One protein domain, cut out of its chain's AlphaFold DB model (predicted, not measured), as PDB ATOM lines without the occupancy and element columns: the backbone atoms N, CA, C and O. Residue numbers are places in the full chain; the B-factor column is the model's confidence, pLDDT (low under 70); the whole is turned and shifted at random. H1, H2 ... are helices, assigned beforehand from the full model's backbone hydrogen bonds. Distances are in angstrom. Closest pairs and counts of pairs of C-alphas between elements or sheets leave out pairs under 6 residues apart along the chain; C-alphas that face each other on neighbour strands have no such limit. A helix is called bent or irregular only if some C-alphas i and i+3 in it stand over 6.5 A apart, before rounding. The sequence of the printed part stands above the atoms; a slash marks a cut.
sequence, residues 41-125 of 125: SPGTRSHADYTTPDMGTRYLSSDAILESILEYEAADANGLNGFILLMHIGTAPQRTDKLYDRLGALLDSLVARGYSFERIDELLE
ATOM      1  N   SER A  41       8.825  21.648  31.222       97.00
ATOM      2  CA  SER A  41       8.237  20.962  30.073       97.00
ATOM      3  C   SER A  41       9.323  20.173  29.318       97.00
ATOM      4  O   SER A  41      10.363  20.732  28.950       97.00
ATOM      5  N   PRO A  42       9.148  18.860  29.088       95.50
ATOM      6  CA  PRO A  42      10.170  18.033  28.452       95.50
ATOM      7  C   PRO A  42      10.278  18.312  26.946       95.50
ATOM      8  O   PRO A  42       9.311  18.705  26.305       95.50
ATOM      9  N   GLY A  43      11.447  18.041  26.357       95.88
ATOM     10  CA  GLY A  43      11.657  18.075  24.900       95.88
ATOM     11  C   GLY A  43      12.823  18.958  24.462       95.88
ATOM     12  O   GLY A  43      13.678  18.508  23.706       95.88
ATOM     13  N   THR A  44      12.930  20.173  25.004       96.75
ATOM     14  CA  THR A  44      13.943  21.159  24.570       96.75
ATOM     15  C   THR A  44      15.345  20.914  25.119       96.75
ATOM     16  O   THR A  44      16.309  21.478  24.613       96.75
ATOM     17  N   ARG A  45      15.473  20.097  26.176       96.50
ATOM     18  CA  ARG A  45      16.735  19.850  26.904       96.50
ATOM     19  C   ARG A  45      17.368  21.114  27.510       96.50
ATOM     20  O   ARG A  45      18.550  21.092  27.839       96.50
ATOM     21  N   SER A  46      16.584  22.178  27.712       97.31
ATOM     22  CA  SER A  46      17.022  23.434  28.353       97.31
ATOM     23  C   SER A  46      17.768  23.206  29.673       97.31
ATOM     24  O   SER A  46      18.853  23.747  29.869       97.31
ATOM     25  N   HIS A  47      17.247  22.305  30.510       96.44
ATOM     26  CA  HIS A  47      17.811  21.969  31.818       96.44
ATOM     27  C   HIS A  47      19.187  21.288  31.764       96.44
ATOM     28  O   HIS A  47      19.837  21.173  32.796       96.44
ATOM     29  N   ALA A  48      19.656  20.806  30.608       97.06
ATOM     30  CA  ALA A  48      20.951  20.125  30.494       97.06
ATOM     31  C   ALA A  48      22.155  21.082  30.592       97.06
ATOM     32  O   ALA A  48      23.309  20.660  30.461       97.06
ATOM     33  N   ASP A  49      21.918  22.369  30.833       97.06
ATOM     34  CA  ASP A  49      22.944  23.393  30.987       97.06
ATOM     35  C   ASP A  49      23.793  23.237  32.258       97.06
ATOM     36  O   ASP A  49      24.894  23.787  32.329       97.06
ATOM     37  N   TYR A  50      23.365  22.418  33.224       95.69
ATOM     38  CA  TYR A  50      24.202  22.040  34.369       95.69
ATOM     39  C   TYR A  50      25.385  21.136  33.982       95.69
ATOM     40  O   TYR A  50      26.338  21.005  34.755       95.69
ATOM     41  N   THR A  51      25.323  20.479  32.818       97.19
ATOM     42  CA  THR A  51      26.323  19.483  32.418       97.19
ATOM     43  C   THR A  51      27.687  20.126  32.164       97.19
ATOM     44  O   THR A  51      27.786  21.259  31.681       97.19
ATOM     45  N   THR A  52      28.754  19.386  32.474       97.31
ATOM     46  CA  THR A  52      30.148  19.817  32.298       97.31
ATOM     47  C   THR A  52      30.875  18.975  31.244       97.31
ATOM     48  O   THR A  52      30.485  17.826  31.019       97.31
ATOM     49  N   PRO A  53      31.932  19.502  30.591       96.38
ATOM     50  CA  PRO A  53      32.613  18.804  29.492       96.38
ATOM     51  C   PRO A  53      33.136  17.400  29.839       96.38
ATOM     52  O   PRO A  53      33.157  16.511  28.988       96.38
ATOM     53  N   ASP A  54      33.521  17.163  31.094       96.62
ATOM     54  CA  ASP A  54      33.982  15.861  31.590       96.62
ATOM     55  C   ASP A  54      32.869  14.798  31.666       96.62
ATOM     56  O   ASP A  54      33.155  13.607  31.771       96.62
ATOM     57  N   MET A  55      31.597  15.193  31.535       96.69
ATOM     58  CA  MET A  55      30.459  14.268  31.496       96.69
ATOM     59  C   MET A  55      30.292  13.544  30.148       96.69
ATOM     60  O   MET A  55      29.379  12.719  30.012       96.69
ATOM     61  N   GLY A  56      31.166  13.808  29.169       95.19
ATOM     62  CA  GLY A  56      31.244  13.082  27.902       95.19
ATOM     63  C   GLY A  56      30.000  13.272  27.037       95.19
ATOM     64  O   GLY A  56      29.561  14.393  26.813       95.19
ATOM     65  N   THR A  57      29.393  12.177  26.571       93.81
ATOM     66  CA  THR A  57      28.202  12.214  25.694       93.81
ATOM     67  C   THR A  57      26.963  12.835  26.338       93.81
ATOM     68  O   THR A  57      25.997  13.123  25.638       93.81
ATOM     69  N   ARG A  58      26.969  13.033  27.661       94.44
ATOM     70  CA  ARG A  58      25.894  13.729  28.380       94.44
ATOM     71  C   ARG A  58      26.028  15.248  28.316       94.44
ATOM     72  O   ARG A  58      25.059  15.937  28.602       94.44
ATOM     73  N   TYR A  59      27.212  15.760  27.988       97.25
ATOM     74  CA  TYR A  59      27.447  17.190  27.887       97.25
ATOM     75  C   TYR A  59      26.746  17.779  26.664       97.25
ATOM     76  O   TYR A  59      26.921  17.289  25.548       97.25
ATOM     77  N   LEU A  60      26.003  18.864  26.876       97.44
ATOM     78  CA  LEU A  60      25.423  19.666  25.804       97.44
ATOM     79  C   LEU A  60      25.947  21.096  25.890       97.44
ATOM     80  O   LEU A  60      25.792  21.762  26.920       97.44
ATOM     81  N   SER A  61      26.546  21.563  24.791       97.19
ATOM     82  CA  SER A  61      26.970  22.955  24.664       97.19
ATOM     83  C   SER A  61      25.765  23.887  24.700       97.19
ATOM     84  O   SER A  61      24.640  23.500  24.377       97.19
ATOM     85  N   SER A  62      25.993  25.137  25.081       97.56
ATOM     86  CA  SER A  62      24.924  26.134  25.119       97.56
ATOM     87  C   SER A  62      24.309  26.376  23.741       97.56
ATOM     88  O   SER A  62      23.095  26.504  23.646       97.56
ATOM     89  N   ASP A  63      25.104  26.341  22.668       97.56
ATOM     90  CA  ASP A  63      24.574  26.441  21.302       97.56
ATOM     91  C   ASP A  63      23.677  25.247  20.941       97.56
ATOM     92  O   ASP A  63      22.593  25.459  20.406       97.56
ATOM     93  N   ALA A  64      24.057  24.016  21.306       98.00
ATOM     94  CA  ALA A  64      23.232  22.831  21.055       98.00
ATOM     95  C   ALA A  64      21.910  22.862  21.841       98.00
ATOM     96  O   ALA A  64      20.885  22.383  21.360       98.00
ATOM     97  N   ILE A  65      21.917  23.426  23.053       98.38
ATOM     98  CA  ILE A  65      20.693  23.618  23.841       98.38
ATOM     99  C   ILE A  65      19.792  24.676  23.188       98.38
ATOM    100  O   ILE A  65      18.595  24.440  23.041       98.38
ATOM    101  N   LEU A  66      20.346  25.816  22.762       98.12
ATOM    102  CA  LEU A  66      19.584  26.870  22.080       98.12
ATOM    103  C   LEU A  66      18.976  26.376  20.766       98.12
ATOM    104  O   LEU A  66      17.803  26.630  20.502       98.12
ATOM    105  N   GLU A  67      19.754  25.643  19.970       98.19
ATOM    106  CA  GLU A  67      19.274  24.987  18.757       98.19
ATOM    107  C   GLU A  67      18.129  24.026  19.090       98.19
ATOM    108  O   GLU A  67      17.048  24.161  18.529       98.19
ATOM    109  N   SER A  68      18.292  23.168  20.102       98.25
ATOM    110  CA  SER A  68      17.246  22.233  20.529       98.25
ATOM    111  C   SER A  68      15.949  22.910  20.991       98.25
ATOM    112  O   SER A  68      14.881  22.315  20.849       98.25
ATOM    113  N   ILE A  69      16.017  24.113  21.574       98.50
ATOM    114  CA  ILE A  69      14.827  24.898  21.944       98.50
ATOM    115  C   ILE A  69      14.100  25.366  20.681       98.50
ATOM    116  O   ILE A  69      12.891  25.175  20.569       98.50
ATOM    117  N   LEU A  70      14.828  25.954  19.728       98.06
ATOM    118  CA  LEU A  70      14.247  26.498  18.496       98.06
ATOM    119  C   LEU A  70      13.773  25.402  17.531       98.06
ATOM    120  O   LEU A  70      12.786  25.592  16.829       98.06
ATOM    121  N   GLU A  71      14.448  24.254  17.504       98.31
ATOM    122  CA  GLU A  71      14.013  23.075  16.753       98.31
ATOM    123  C   GLU A  71      12.689  22.530  17.291       98.31
ATOM    124  O   GLU A  71      11.784  22.252  16.508       98.31
ATOM    125  N   TYR A  72      12.558  22.403  18.617       98.44
ATOM    126  CA  TYR A  72      11.302  21.979  19.238       98.44
ATOM    127  C   TYR A  72      10.182  22.979  18.938       98.44
ATOM    128  O   TYR A  72       9.106  22.583  18.500       98.44
ATOM    129  N   GLU A  73      10.464  24.273  19.119       98.25
ATOM    130  CA  GLU A  73       9.528  25.364  18.839       98.25
ATOM    131  C   GLU A  73       9.003  25.332  17.400       98.25
ATOM    132  O   GLU A  73       7.811  25.506  17.179       98.25
ATOM    133  N   ALA A  74       9.872  25.070  16.423       98.00
ATOM    134  CA  ALA A  74       9.483  25.010  15.018       98.00
ATOM    135  C   ALA A  74       8.742  23.714  14.635       98.00
ATOM    136  O   ALA A  74       8.023  23.694  13.634       98.00
ATOM    137  N   ALA A  75       8.965  22.621  15.370       97.94
ATOM    138  CA  ALA A  75       8.433  21.301  15.041       97.94
ATOM    139  C   ALA A  75       7.081  21.001  15.705       97.94
ATOM    140  O   ALA A  75       6.269  20.281  15.117       97.94
ATOM    141  N   ASP A  76       6.840  21.509  16.916       97.44
ATOM    142  CA  ASP A  76       5.567  21.316  17.608       97.44
ATOM    143  C   ASP A  76       4.494  22.258  17.044       97.44
ATOM    144  O   ASP A  76       4.726  23.445  16.832       97.44
ATOM    145  N   ALA A  77       3.282  21.744  16.824       96.75
ATOM    146  CA  ALA A  77       2.180  22.540  16.286       96.75
ATOM    147  C   ALA A  77       1.751  23.691  17.219       96.75
ATOM    148  O   ALA A  77       1.146  24.656  16.755       96.75
ATOM    149  N   ASN A  78       2.054  23.586  18.516       96.12
ATOM    150  CA  ASN A  78       1.800  24.618  19.518       96.12
ATOM    151  C   ASN A  78       3.062  25.425  19.869       96.12
ATOM    152  O   ASN A  78       3.001  26.297  20.739       96.12
ATOM    153  N   GLY A  79       4.199  25.135  19.230       97.75
ATOM    154  CA  GLY A  79       5.490  25.733  19.543       97.75
ATOM    155  C   GLY A  79       5.844  25.615  21.026       97.75
ATOM    156  O   GLY A  79       5.842  24.524  21.594       97.75
ATOM    157  N   LEU A  80       6.143  26.750  21.664       98.06
ATOM    158  CA  LEU A  80       6.425  26.836  23.105       98.06
ATOM    159  C   LEU A  80       5.247  27.397  23.924       98.06
ATOM    160  O   LEU A  80       5.448  27.918  25.021       98.06
ATOM    161  N   ASN A  81       4.015  27.324  23.413       96.75
ATOM    162  CA  ASN A  81       2.847  27.824  24.135       96.75
ATOM    163  C   ASN A  81       2.607  27.025  25.431       96.75
ATOM    164  O   ASN A  81       2.361  25.819  25.393       96.75
ATOM    165  N   GLY A  82       2.684  27.707  26.574       95.81
ATOM    166  CA  GLY A  82       2.583  27.099  27.902       95.81
ATOM    167  C   GLY A  82       3.818  26.297  28.337       95.81
ATOM    168  O   GLY A  82       3.732  25.460  29.235       95.81
ATOM    169  N   PHE A  83       4.964  26.507  27.685       97.25
ATOM    170  CA  PHE A  83       6.185  25.754  27.956       97.25
ATOM    171  C   PHE A  83       6.972  26.337  29.136       97.25
ATOM    172  O   PHE A  83       7.264  27.530  29.172       97.25
ATOM    173  N   ILE A  84       7.401  25.480  30.065       97.75
ATOM    174  CA  ILE A  84       8.277  25.863  31.179       97.75
ATOM    175  C   ILE A  84       9.708  25.444  30.831       97.75
ATOM    176  O   ILE A  84      10.036  24.255  30.834       97.75
ATOM    177  N   LEU A  85      10.570  26.415  30.525       97.38
ATOM    178  CA  LEU A  85      12.006  26.191  30.335       97.38
ATOM    179  C   LEU A  85      12.733  26.263  31.684       97.38
ATOM    180  O   LEU A  85      12.506  27.188  32.461       97.38
ATOM    181  N   LEU A  86      13.640  25.318  31.940       97.38
ATOM    182  CA  LEU A  86      14.483  25.304  33.138       97.38
ATOM    183  C   LEU A  86      15.940  25.555  32.752       97.38
ATOM    184  O   LEU A  86      16.453  24.939  31.823       97.38
ATOM    185  N   MET A  87      16.590  26.462  33.474       96.44
ATOM    186  CA  MET A  87      17.978  26.872  33.269       96.44
ATOM    187  C   MET A  87      18.642  27.154  34.619       96.44
ATOM    188  O   MET A  87      17.976  27.559  35.573       96.44
ATOM    189  N   HIS A  88      19.959  26.995  34.697       96.81
ATOM    190  CA  HIS A  88      20.728  27.121  35.928       96.81
ATOM    191  C   HIS A  88      21.654  28.340  35.877       96.81
ATOM    192  O   HIS A  88      22.628  28.381  35.124       96.81
ATOM    193  N   ILE A  89      21.416  29.332  36.736       94.75
ATOM    194  CA  ILE A  89      22.382  30.416  36.960       94.75
ATOM    195  C   ILE A  89      23.466  29.905  37.914       94.75
ATOM    196  O   ILE A  89      23.169  29.334  38.960       94.75
ATOM    197  N   GLY A  90      24.737  30.111  37.559       92.44
ATOM    198  CA  GLY A  90      25.862  29.683  38.402       92.44
ATOM    199  C   GLY A  90      26.312  28.233  38.193       92.44
ATOM    200  O   GLY A  90      26.823  27.609  39.120       92.44
ATOM    201  N   THR A  91      26.164  27.695  36.977       95.88
ATOM    202  CA  THR A  91      26.722  26.383  36.599       95.88
ATOM    203  C   THR A  91      28.224  26.278  36.871       95.88
ATOM    204  O   THR A  91      28.947  27.280  36.906       95.88
ATOM    205  N   ALA A  92      28.711  25.043  37.010       96.25
ATOM    206  CA  ALA A  92      30.079  24.742  37.418       96.25
ATOM    207  C   ALA A  92      31.146  25.459  36.554       96.25
ATOM    208  O   ALA A  92      30.968  25.564  35.336       96.25
ATOM    209  N   PRO A  93      32.269  25.938  37.132       96.50
ATOM    210  CA  PRO A  93      33.310  26.679  36.405       96.50
ATOM    211  C   PRO A  93      33.875  25.966  35.167       96.50
ATOM    212  O   PRO A  93      34.330  26.618  34.236       96.50
ATOM    213  N   GLN A  94      33.831  24.632  35.149       96.88
ATOM    214  CA  GLN A  94      34.310  23.788  34.055       96.88
ATOM    215  C   GLN A  94      33.480  23.951  32.773       96.88
ATOM    216  O   GLN A  94      34.015  23.782  31.679       96.88
ATOM    217  N   ARG A  95      32.190  24.295  32.887       97.25
ATOM    218  CA  ARG A  95      31.374  24.716  31.742       97.25
ATOM    219  C   ARG A  95      31.698  26.175  31.445       97.25
ATOM    220  O   ARG A  95      31.302  27.040  32.219       97.25
ATOM    221  N   THR A  96      32.424  26.454  30.370       96.44
ATOM    222  CA  THR A  96      32.870  27.822  30.039       96.44
ATOM    223  C   THR A  96      31.898  28.565  29.124       96.44
ATOM    224  O   THR A  96      31.809  29.784  29.190       96.44
ATOM    225  N   ASP A  97      31.109  27.845  28.334       96.31
ATOM    226  CA  ASP A  97      29.989  28.345  27.540       96.31
ATOM    227  C   ASP A  97      28.715  28.376  28.396       96.31
ATOM    228  O   ASP A  97      27.888  27.459  28.405       96.31
ATOM    229  N   LYS A  98      28.539  29.433  29.180       97.50
ATOM    230  CA  LYS A  98      27.386  29.558  30.075       97.50
ATOM    231  C   LYS A  98      26.103  29.803  29.287       97.50
ATOM    232  O   LYS A  98      26.026  30.748  28.507       97.50
ATOM    233  N   LEU A  99      25.072  28.987  29.519       97.81
ATOM    234  CA  LEU A  99      23.787  29.193  28.847       97.81
ATOM    235  C   LEU A  99      23.129  30.500  29.309       97.81
ATOM    236  O   LEU A  99      22.545  31.214  28.499       97.81
ATOM    237  N   TYR A 100      23.288  30.863  30.586       97.00
ATOM    238  CA  TYR A 100      22.751  32.112  31.127       97.00
ATOM    239  C   TYR A 100      23.349  33.373  30.481       97.00
ATOM    240  O   TYR A 100      22.648  34.377  30.389       97.00
ATOM    241  N   ASP A 101      24.568  33.320  29.931       97.06
ATOM    242  CA  ASP A 101      25.141  34.440  29.163       97.06
ATOM    243  C   ASP A 101      24.413  34.651  27.822       97.06
ATOM    244  O   ASP A 101      24.532  35.698  27.186       97.06
ATOM    245  N   ARG A 102      23.637  33.656  27.379       96.19
ATOM    246  CA  ARG A 102      22.848  33.672  26.141       96.19
ATOM    247  C   ARG A 102      21.358  33.884  26.384       96.19
ATOM    248  O   ARG A 102      20.612  33.989  25.413       96.19
ATOM    249  N   LEU A 103      20.931  33.984  27.648       95.81
ATOM    250  CA  LEU A 103      19.524  34.126  28.013       95.81
ATOM    251  C   LEU A 103      18.890  35.346  27.334       95.81
ATOM    252  O   LEU A 103      17.848  35.198  26.712       95.81
ATOM    253  N   GLY A 104      19.546  36.512  27.352       96.25
ATOM    254  CA  GLY A 104      19.013  37.720  26.705       96.25
ATOM    255  C   GLY A 104      18.705  37.522  25.217       96.25
ATOM    256  O   GLY A 104      17.596  37.795  24.774       96.25
ATOM    257  N   ALA A 105      19.640  36.931  24.467       96.88
ATOM    258  CA  ALA A 105      19.446  36.658  23.042       96.88
ATOM    259  C   ALA A 105      18.331  35.628  22.773       96.88
ATOM    260  O   ALA A 105      17.627  35.729  21.768       96.88
ATOM    261  N   LEU A 106      18.165  34.638  23.658       97.00
ATOM    262  CA  LEU A 106      17.055  33.690  23.576       97.00
ATOM    263  C   LEU A 106      15.712  34.398  23.802       97.00
ATOM    264  O   LEU A 106      14.793  34.201  23.008       97.00
ATOM    265  N   LEU A 107      15.613  35.230  24.843       97.56
ATOM    266  CA  LEU A 107      14.404  36.001  25.142       97.56
ATOM    267  C   LEU A 107      14.035  36.911  23.965       97.56
ATOM    268  O   LEU A 107      12.901  36.854  23.497       97.56
ATOM    269  N   ASP A 108      14.994  37.667  23.423       98.31
ATOM    270  CA  ASP A 108      14.775  38.552  22.272       98.31
ATOM    271  C   ASP A 108      14.257  37.781  21.043       98.31
ATOM    272  O   ASP A 108      13.323  38.219  20.370       98.31
ATOM    273  N   SER A 109      14.834  36.605  20.767       97.75
ATOM    274  CA  SER A 109      14.403  35.729  19.669       97.75
ATOM    275  C   SER A 109      12.964  35.240  19.853       97.75
ATOM    276  O   SER A 109      12.185  35.250  18.900       97.75
ATOM    277  N   LEU A 110      12.592  34.826  21.067       98.25
ATOM    278  CA  LEU A 110      11.246  34.337  21.369       98.25
ATOM    279  C   LEU A 110      10.211  35.473  21.355       98.25
ATOM    280  O   LEU A 110       9.150  35.319  20.754       98.25
ATOM    281  N   VAL A 111      10.539  36.652  21.889       98.50
ATOM    282  CA  VAL A 111       9.670  37.838  21.781       98.50
ATOM    283  C   VAL A 111       9.436  38.211  20.317       98.50
ATOM    284  O   VAL A 111       8.300  38.450  19.914       98.50
ATOM    285  N   ALA A 112      10.481  38.202  19.485       98.31
ATOM    286  CA  ALA A 112      10.350  38.481  18.053       98.31
ATOM    287  C   ALA A 112       9.466  37.456  17.310       98.31
ATOM    288  O   ALA A 112       8.921  37.772  16.252       98.31
ATOM    289  N   ARG A 113       9.306  36.248  17.864       97.75
ATOM    290  CA  ARG A 113       8.410  35.188  17.368       97.75
ATOM    291  C   ARG A 113       6.991  35.270  17.942       97.75
ATOM    292  O   ARG A 113       6.141  34.486  17.540       97.75
ATOM    293  N   GLY A 114       6.720  36.230  18.824       97.94
ATOM    294  CA  GLY A 114       5.394  36.473  19.392       97.94
ATOM    295  C   GLY A 114       5.135  35.807  20.743       97.94
ATOM    296  O   GLY A 114       3.990  35.806  21.185       97.94
ATOM    297  N   TYR A 115       6.161  35.265  21.406       98.38
ATOM    298  CA  TYR A 115       6.020  34.736  22.764       98.38
ATOM    299  C   TYR A 115       6.039  35.862  23.807       98.38
ATOM    300  O   TYR A 115       6.796  36.829  23.681       98.38
ATOM    301  N   SER A 116       5.242  35.703  24.862       97.38
ATOM    302  CA  SER A 116       5.378  36.443  26.118       97.38
ATOM    303  C   SER A 116       5.960  35.536  27.203       97.38
ATOM    304  O   SER A 116       5.909  34.308  27.102       97.38
ATOM    305  N   PHE A 117       6.557  36.146  28.226       96.88
ATOM    306  CA  PHE A 117       7.078  35.442  29.392       96.88
ATOM    307  C   PHE A 117       6.233  35.817  30.594       96.88
ATOM    308  O   PHE A 117       6.243  36.973  31.015       96.88
ATOM    309  N   GLU A 118       5.534  34.828  31.129       95.88
ATOM    310  CA  GLU A 118       4.671  34.980  32.294       95.88
ATOM    311  C   GLU A 118       5.372  34.436  33.537       95.88
ATOM    312  O   GLU A 118       6.273  33.588  33.455       95.88
ATOM    313  N   ARG A 119       4.955  34.911  34.712       95.00
ATOM    314  CA  ARG A 119       5.345  34.240  35.951       95.00
ATOM    315  C   ARG A 119       4.632  32.887  36.063       95.00
ATOM    316  O   ARG A 119       3.621  32.635  35.414       95.00
ATOM    317  N   ILE A 120       5.161  31.996  36.901       94.50
ATOM    318  CA  ILE A 120       4.607  30.641  37.046       94.50
ATOM    319  C   ILE A 120       3.174  30.637  37.603       94.50
ATOM    320  O   ILE A 120       2.392  29.767  37.236       94.50
ATOM    321  N   ASP A 121       2.832  31.617  38.443       92.75
ATOM    322  CA  ASP A 121       1.477  31.841  38.951       92.75
ATOM    323  C   ASP A 121       0.516  32.234  37.830       92.75
ATOM    324  O   ASP A 121      -0.531  31.621  37.675       92.75
ATOM    325  N   GLU A 122       0.920  33.170  36.976       94.81
ATOM    326  CA  GLU A 122       0.109  33.629  35.840       94.81
ATOM    327  C   GLU A 122      -0.066  32.551  34.757       94.81
ATOM    328  O   GLU A 122      -1.050  32.567  34.024       94.81
ATOM    329  N   LEU A 123       0.885  31.619  34.641       94.31
ATOM    330  CA  LEU A 123       0.817  30.524  33.674       94.31
ATOM    331  C   LEU A 123      -0.118  29.382  34.113       94.31
ATOM    332  O   LEU A 123      -0.688  28.704  33.255       94.31
ATOM    333  N   LEU A 124      -0.197  29.096  35.417       91.31
ATOM    334  CA  LEU A 124      -0.880  27.908  35.951       91.31
ATOM    335  C   LEU A 124      -2.273  28.187  36.531       91.31
ATOM    336  O   LEU A 124      -3.002  27.225  36.793       91.31
ATOM    337  N   GLU A 125      -2.630  29.453  36.743       84.88
ATOM    338  CA  GLU A 125      -3.967  29.900  37.169       84.88
ATOM    339  C   GLU A 125      -4.864  30.289  35.984       84.88
ATOM    340  O   GLU A 125      -6.072  29.949  36.039       84.88
TER     341      GLU A 125
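AT A GLANCE: This is residues 41 to 125 of the 125 residues of the protein "Cellulase" of Rhodothermales bacterium (UniProt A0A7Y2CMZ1). Two helices of equal length, H3 and H4, run side by side the same way, and a long link with no named element, residues 76 to 98, folds back from the end of H3 to the start of H4. The short H1 packs on H3, while the short H2 and H5 sit toward opposite ends of the longest axis. You will find 85 printed residues with five named helices, H1 to H5 in chain order, and no named strand; the class is all helix. The whole is compact, with a radius of gyration of the C-alphas of 13.4 A and spans of 39 by 26 by 21 A.

IN THESE COORDINATES: Start at Ser 41 and read on to C-alpha 46 at (17.022, 23.434, 28.353), where H1 begins; it holds residues 46 to 50. H1 is irregular, but only just: C-alphas 47 and 50 are 6.9 A apart. H2 follows at residues 53 to 58 and is irregular, with C-alphas 54 and 57 9.0 A apart. Find C-alpha 62 at (24.924, 26.134, 25.119); from there H3 runs through residue 75, 19.9 A from first to last C-alpha. After residues 76 to 98, look for H4 at residues 99 to 112, 19.6 A long and irregular, with C-alphas 101 and 104 7.4 A apart. H5 holds residues 120 to 124 and ends at C-alpha 124, (-0.880, 27.908, 35.951).

HOW THE PARTS SIT: Look first at H1, which touches H3; their closest C-alphas, those of Ser 46 and Ile 65, are 5.8 A apart. H1 is close to H4 but not clearly touching it, with the closest C-alphas, Asp 49 and Leu 99, 6.2 A apart. H2 touches no helix; it is only just apart from H1, with 8.4 A between their closest C-alphas. H3 and H4 only just touch, with 3 pairs of C-alphas within 8 A, and H3 does so with residues 62 to 66 alone. Their closest C-alphas, Ser 62 and Leu 99, are 5.0 A apart. The two run the same way at a shallow tilt of 27 degrees. H5 touches no helix and is apart from H4. In H3 and H5 every O i to N i+4 pair is within hydrogen-bond range, in H4 8 of 10. H1 has 0 of 1 such pairs but 1 of 2 from O i to N i+3, and H2 has 0 of 2 but 2 of 3.

THE WHOLE: The two C-alphas farthest apart in the domain, Asp 54 and Glu 125, are 40.8 A apart. The links H1 to H2 and H2 to H3 are tight, H4 to H5 is short, and H3 to H4 is long with 23 residues. The printed part has no cut and ends at residue 125, the chain's last. Its mean pLDDT is 96.6, and no printed residue is under 70.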